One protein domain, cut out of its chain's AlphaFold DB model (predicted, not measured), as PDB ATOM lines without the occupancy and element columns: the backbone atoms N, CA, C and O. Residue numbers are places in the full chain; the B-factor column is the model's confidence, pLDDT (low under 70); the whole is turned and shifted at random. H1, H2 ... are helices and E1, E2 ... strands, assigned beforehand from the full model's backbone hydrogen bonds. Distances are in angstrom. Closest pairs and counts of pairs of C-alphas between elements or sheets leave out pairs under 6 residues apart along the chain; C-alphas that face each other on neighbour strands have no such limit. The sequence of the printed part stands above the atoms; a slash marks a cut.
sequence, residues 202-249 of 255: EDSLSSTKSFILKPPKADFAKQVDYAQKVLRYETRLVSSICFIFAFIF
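AT A GLANCE: This is residues 202 to 249 of the 255 residues of the protein "DM10 domain-containing protein" of Trichobilharzia regenti (UniProt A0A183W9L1). The printed part is an open arch with no packed core: H1 is folded in at the foot of one leg, H2 sits high on the arch, and the other leg is a long narrow loop in which E1 runs out and E2 comes back. Residues 218 to 231, of which 220 to 226 belong to H2, stand free, as do residues 239 to 244 at the loop's tip. The 48 residues hold two named helices and two named strands, in the order H1, H2, E1, E2; the class is mixed, helices and strands, with 21 residues, under half, in named elements. The whole is extended, with a radius of gyration of the C-alphas of 18.7 A, and only just flat, spanning 48 by 32 by 9 A.

IN THESE COORDINATES: H1, residues 202 to 209, begins at C-alpha 202 (53.468, -37.778, 20.882) and measures 10.7 A from first to last C-alpha. H2, residues 220 to 226, measures 9.9 A and begins at C-alpha 220 (47.901, -52.437, 20.525). E1, residues 234 to 236, measures 7.0 A. E2, residues 246 to 248, measures 6.5 A and ends at C-alpha 248 (50.048, -49.252, 51.140).

HOW THE PARTS SIT: H1 and H2 are apart, with no C-alpha of the one within 8 A of the other. H1 is also apart from E1 and from E2, and H2 is apart from E2. E1 and E2 are neighbours in a sheet of two strands but meet only at a point, with no C-alphas that face each other within 6 A, and they are no hairpin. In H1 and H2 every O i to N i+4 pair is within hydrogen-bond range.

THE WHOLE: The two C-alphas farthest apart, those of Phe 211 and Val 238, are 48.2 A apart. The printed part has no cut. The links, of 10, 7 and 9 residues, are short but not tight. The mean pLDDT of the printed part is 79.0; residues 239 to 249 are under 70, and E2 has a mean of 48.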
ATOM      1  N   GLU A 202      53.252 -36.816  21.971       87.38
ATOM      2  CA  GLU A 202      53.468 -37.778  20.882       87.38
ATOM      3  C   GLU A 202      53.034 -37.235  19.515       87.38
ATOM      4  O   GLU A 202      53.719 -37.466  18.516       87.38
ATOM      5  N   ASP A 203      51.929 -36.491  19.472       86.88
ATOM      6  CA  ASP A 203      51.399 -35.877  18.253       86.88
ATOM      7  C   ASP A 203      52.319 -34.751  17.744       86.88
ATOM      8  O   ASP A 203      52.743 -34.745  16.584       86.88
ATOM      9  N   SER A 204      52.770 -33.877  18.649       87.00
ATOM     10  CA  SER A 204      53.765 -32.836  18.343       87.00
ATOM     11  C   SER A 204      55.113 -33.410  17.883       87.00
ATOM     12  O   SER A 204      55.759 -32.880  16.972       87.00
ATOM     13  N   LEU A 205      55.536 -34.537  18.466       86.62
ATOM     14  CA  LEU A 205      56.730 -35.256  18.021       86.62
ATOM     15  C   LEU A 205      56.563 -35.826  16.608       86.62
ATOM     16  O   LEU A 205      57.536 -35.857  15.854       86.62
ATOM     17  N   SER A 206      55.361 -36.272  16.233       85.25
ATOM     18  CA  SER A 206      55.072 -36.752  14.875       85.25
ATOM     19  C   SER A 206      55.213 -35.629  13.844       85.25
ATOM     20  O   SER A 206      55.870 -35.813  12.816       85.25
ATOM     21  N   SER A 207      54.702 -34.435  14.166       86.06
ATOM     22  CA  SER A 207      54.825 -33.237  13.323       86.06
ATOM     23  C   SER A 207      56.276 -32.822  13.071       86.06
ATOM     24  O   SER A 207      56.631 -32.453  11.953       86.06
ATOM     25  N   THR A 208      57.144 -32.964  14.075       84.31
ATOM     26  CA  THR A 208      58.574 -32.651  13.923       84.31
ATOM     27  C   THR A 208      59.300 -33.656  13.014       84.31
ATOM     28  O   THR A 208      60.241 -33.303  12.304       84.31
ATOM     29  N   LYS A 209      58.892 -34.929  13.032       85.69
ATOM     30  CA  LYS A 209      59.612 -36.025  12.360       85.69
ATOM     31  C   LYS A 209      59.355 -36.100  10.856       85.69
ATOM     32  O   LYS A 209      60.231 -36.552  10.120       85.69
ATOM     33  N   SER A 210      58.171 -35.713  10.392       85.31
ATOM     34  CA  SER A 210      57.802 -35.823   8.979       85.31
ATOM     35  C   SER A 210      56.848 -34.724   8.536       85.31
ATOM     36  O   SER A 210      55.920 -34.381   9.253       85.31
ATOM     37  N   PHE A 211      57.030 -34.251   7.299       87.81
ATOM     38  CA  PHE A 211      56.167 -33.235   6.686       87.81
ATOM     39  C   PHE A 211      54.701 -33.681   6.581       87.81
ATOM     40  O   PHE A 211      53.786 -32.911   6.852       87.81
ATOM     41  N   ILE A 212      54.472 -34.942   6.204       93.56
ATOM     42  CA  ILE A 212      53.134 -35.535   6.196       93.56
ATOM     43  C   ILE A 212      52.865 -36.085   7.594       93.56
ATOM     44  O   ILE A 212      53.562 -37.001   8.036       93.56
ATOM     45  N   LEU A 213      51.852 -35.538   8.267       86.62
ATOM     46  CA  LEU A 213      51.448 -35.984   9.595       86.62
ATOM     47  C   LEU A 213      50.982 -37.438   9.544       86.62
ATOM     48  O   LEU A 213      50.103 -37.806   8.764       86.62
ATOM     49  N   LYS A 214      51.582 -38.265  10.397       88.06
ATOM     50  CA  LYS A 214      51.150 -39.643  10.613       88.06
ATOM     51  C   LYS A 214      50.544 -39.742  12.009       88.06
ATOM     52  O   LYS A 214      51.177 -39.255  12.950       88.06
ATOM     53  N   PRO A 215      49.369 -40.372  12.164       88.56
ATOM     54  CA  PRO A 215      48.798 -40.581  13.485       88.56
ATOM     55  C   PRO A 215      49.776 -41.406  14.340       88.56
ATOM     56  O   PRO A 215      50.376 -42.362  13.822       88.56
ATOM     57  N   PRO A 216      49.975 -41.048  15.622       87.81
ATOM     58  CA  PRO A 216      50.838 -41.812  16.510       87.81
ATOM     59  C   PRO A 216      50.299 -43.240  16.640       87.81
ATOM     60  O   PRO A 216      49.094 -43.470  16.762       87.81
ATOM     61  N   LYS A 217      51.197 -44.225  16.578       87.56
ATOM     62  CA  LYS A 217      50.820 -45.633  16.715       87.56
ATOM     63  C   LYS A 217      50.622 -45.953  18.190       87.56
ATOM     64  O   LYS A 217      51.541 -45.761  18.978       87.56
ATOM     65  N   ALA A 218      49.444 -46.458  18.541       87.12
ATOM     66  CA  ALA A 218      49.205 -47.027  19.858       87.12
ATOM     67  C   ALA A 218      49.839 -48.422  19.961       87.12
ATOM     68  O   ALA A 218      49.843 -49.190  18.994       87.12
ATOM     69  N   ASP A 219      50.321 -48.773  21.152       89.44
ATOM     70  CA  ASP A 219      50.822 -50.115  21.449       89.44
ATOM     71  C   ASP A 219      49.650 -51.090  21.635       89.44
ATOM     72  O   ASP A 219      49.257 -51.428  22.753       89.44
ATOM     73  N   PHE A 220      49.067 -51.547  20.522       90.75
ATOM     74  CA  PHE A 220      47.901 -52.437  20.525       90.75
ATOM     75  C   PHE A 220      48.136 -53.745  21.289       90.75
ATOM     76  O   PHE A 220      47.237 -54.211  21.981       90.75
ATOM     77  N   ALA A 221      49.347 -54.313  21.226       90.88
ATOM     78  CA  ALA A 221      49.696 -55.518  21.983       90.88
ATOM     79  C   ALA A 221      49.524 -55.298  23.494       90.88
ATOM     80  O   ALA A 221      48.869 -56.079  24.176       90.88
ATOM     81  N   LYS A 222      50.010 -54.156  23.996       91.19
ATOM     82  CA  LYS A 222      49.829 -53.763  25.393       91.19
ATOM     83  C   LYS A 222      48.349 -53.542  25.712       91.19
ATOM     84  O   LYS A 222      47.877 -53.956  26.764       91.19
ATOM     85  N   GLN A 223      47.591 -52.913  24.820       90.75
ATOM     86  CA  GLN A 223      46.158 -52.727  25.057       90.75
ATOM     87  C   GLN A 223      45.413 -54.060  25.193       90.75
ATOM     88  O   GLN A 223      44.595 -54.182  26.094       90.75
ATOM     89  N   VAL A 224      45.726 -55.060  24.363       93.12
ATOM     90  CA  VAL A 224      45.104 -56.394  24.427       93.12
ATOM     91  C   VAL A 224      45.527 -57.146  25.692       93.12
ATOM     92  O   VAL A 224      44.668 -57.597  26.448       93.12
ATOM     93  N   ASP A 225      46.830 -57.219  25.976       92.12
ATOM     94  CA  ASP A 225      47.374 -57.990  27.106       92.12
ATOM     95  C   ASP A 225      46.947 -57.456  28.479       92.12
ATOM     96  O   ASP A 225      46.915 -58.203  29.468       92.12
ATOM     97  N   TYR A 226      46.677 -56.151  28.564       92.06
ATOM     98  CA  TYR A 226      46.301 -55.466  29.799       92.06
ATOM     99  C   TYR A 226      44.836 -55.011  29.822       92.06
ATOM    100  O   TYR A 226      44.425 -54.416  30.814       92.06
ATOM    101  N   ALA A 227      44.024 -55.341  28.808       89.44
ATOM    102  CA  ALA A 227      42.627 -54.898  28.705       89.44
ATOM    103  C   ALA A 227      41.790 -55.200  29.961       89.44
ATOM    104  O   ALA A 227      40.950 -54.396  30.356       89.44
ATOM    105  N   GLN A 228      42.024 -56.352  30.599       88.69
ATOM    106  CA  GLN A 228      41.288 -56.796  31.790       88.69
ATOM    107  C   GLN A 228      42.091 -56.661  33.095       88.69
ATOM    108  O   GLN A 228      41.601 -57.009  34.168       88.69
ATOM    109  N   LYS A 229      43.325 -56.145  33.035       88.88
ATOM    110  CA  LYS A 229      44.204 -56.019  34.204       88.88
ATOM    111  C   LYS A 229      44.008 -54.646  34.844       88.88
ATOM    112  O   LYS A 229      44.522 -53.646  34.353       88.88
ATOM    113  N   VAL A 230      43.284 -54.603  35.963       88.38
ATOM    114  CA  VAL A 230      43.034 -53.373  36.733       88.38
ATOM    115  C   VAL A 230      43.791 -53.421  38.055       88.38
ATOM    116  O   VAL A 230      43.566 -54.307  38.876       88.38
ATOM    117  N   LEU A 231      44.657 -52.437  38.282       87.06
ATOM    118  CA  LEU A 231      45.346 -52.257  39.558       87.06
ATOM    119  C   LEU A 231      44.442 -51.462  40.508       87.06
ATOM    120  O   LEU A 231      43.973 -50.380  40.154       87.06
ATOM    121  N   ARG A 232      44.188 -51.993  41.708       86.56
ATOM    122  CA  ARG A 232      43.383 -51.334  42.746       86.56
ATOM    123  C   ARG A 232      44.270 -50.998  43.937       86.56
ATOM    124  O   ARG A 232      44.971 -51.869  44.440       86.56
ATOM    125  N   TYR A 233      44.207 -49.748  44.382       82.62
ATOM    126  CA  TYR A 233      44.982 -49.246  45.511       82.62
ATOM    127  C   TYR A 233      44.075 -48.490  46.473       82.62
ATOM    128  O   TYR A 233      43.163 -47.785  46.042       82.62
ATOM    129  N   GLU A 234      44.359 -48.606  47.766       82.62
ATOM    130  CA  GLU A 234      43.786 -47.741  48.790       82.62
ATOM    131  C   GLU A 234      44.744 -46.567  49.008       82.62
ATOM    132  O   GLU A 234      45.916 -46.760  49.335       82.62
ATOM    133  N   THR A 235      44.273 -45.342  48.767       79.88
ATOM    134  CA  THR A 235      45.088 -44.132  48.915       79.88
ATOM    135  C   THR A 235      44.408 -43.135  49.847       79.88
ATOM    136  O   THR A 235      43.193 -42.944  49.815       79.88
ATOM    137  N   ARG A 236      45.210 -42.477  50.692       79.12
ATOM    138  CA  ARG A 236      44.768 -41.385  51.566       79.12
ATOM    139  C   ARG A 236      45.661 -40.172  51.343       79.12
ATOM    140  O   ARG A 236      46.878 -40.267  51.483       79.12
ATOM    141  N   LEU A 237      45.060 -39.032  51.007       78.50
ATOM    142  CA  LEU A 237      45.777 -37.762  50.882       78.50
ATOM    143  C   LEU A 237      46.083 -37.231  52.289       78.50
ATOM    144  O   LEU A 237      45.165 -36.970  53.066       78.50
ATOM    145  N   VAL A 238      47.369 -37.124  52.631       75.56
ATOM    146  CA  VAL A 238      47.826 -36.773  53.990       75.56
ATOM    147  C   VAL A 238      48.054 -35.263  54.161       75.56
ATOM    148  O   VAL A 238      47.841 -34.747  55.254       75.56
ATOM    149  N   SER A 239      48.439 -34.525  53.111       64.19
ATOM    150  CA  SER A 239      48.623 -33.065  53.169       64.19
ATOM    151  C   SER A 239      48.585 -32.417  51.781       64.19
ATOM    152  O   SER A 239      49.043 -33.006  50.806       64.19
ATOM    153  N   SER A 240      48.071 -31.186  51.701       67.06
ATOM    154  CA  SER A 240      48.051 -30.339  50.497       67.06
ATOM    155  C   SER A 240      49.284 -29.433  50.354       67.06
ATOM    156  O   SER A 240      49.444 -28.788  49.323       67.06
ATOM    157  N   ILE A 241      50.162 -29.389  51.365       64.31
ATOM    158  CA  ILE A 241      51.376 -28.547  51.386       64.31
ATOM    159  C   ILE A 241      52.629 -29.353  50.996       64.31
ATOM    160  O   ILE A 241      53.631 -28.790  50.564       64.31
ATOM    161  N   CYS A 242      52.574 -30.684  51.089       49.25
ATOM    162  CA  CYS A 242      53.653 -31.570  50.668       49.25
ATOM    163  C   CYS A 242      53.040 -32.866  50.120       49.25
ATOM    164  O   CYS A 242      52.433 -33.627  50.874       49.25
ATOM    165  N   PHE A 243      53.157 -33.095  48.807       48.09
ATOM    166  CA  PHE A 243      52.657 -34.292  48.120       48.09
ATOM    167  C   PHE A 243      53.496 -35.527  48.490       48.09
ATOM    168  O   PHE A 243      54.259 -36.047  47.682       48.09
ATOM    169  N   ILE A 244      53.368 -36.007  49.724       47.31
ATOM    170  CA  ILE A 244      53.869 -37.321  50.126       47.31
ATOM    171  C   ILE A 244      52.662 -38.259  50.139       47.31
ATOM    172  O   ILE A 244      51.859 -38.256  51.073       47.31
ATOM    173  N   PHE A 245      52.504 -39.036  49.068       46.97
ATOM    174  CA  PHE A 245      51.540 -40.133  49.024       46.97
ATOM    175  C   PHE A 245      52.127 -41.334  49.776       46.97
ATOM    176  O   PHE A 245      53.132 -41.904  49.357       46.97
ATOM    177  N   ALA A 246      51.504 -41.730  50.886       47.91
ATOM    178  CA  ALA A 246      51.794 -43.007  51.530       47.91
ATOM    179  C   ALA A 246      51.046 -44.114  50.768       47.91
ATOM    180  O   ALA A 246      49.818 -44.187  50.825       47.91
ATOM    181  N   PHE A 247      51.776 -44.947  50.023       47.62
ATOM    182  CA  PHE A 247      51.212 -46.095  49.311       47.62
ATOM    183  C   PHE A 247      51.288 -47.346  50.193       47.62
ATOM    184  O   PHE A 247      52.379 -47.817  50.508       47.62
ATOM    185  N   ILE A 248      50.135 -47.905  50.565       49.50
ATOM    186  CA  ILE A 248      50.048 -49.252  51.140       49.50
ATOM    187  C   ILE A 248      49.647 -50.192  49.999       49.50
ATOM    188  O   ILE A 248      48.541 -50.113  49.467       49.50
ATOM    189  N   PHE A 249      50.576 -51.049  49.576       41.41
ATOM    190  CA  PHE A 249      50.367 -51.991  48.478       41.41
ATOM    191  C   PHE A 249      49.741 -53.291  48.999       41.41
ATOM    192  O   PHE A 249      50.429 -54.105  49.609       41.41
TER     193      PHE A 249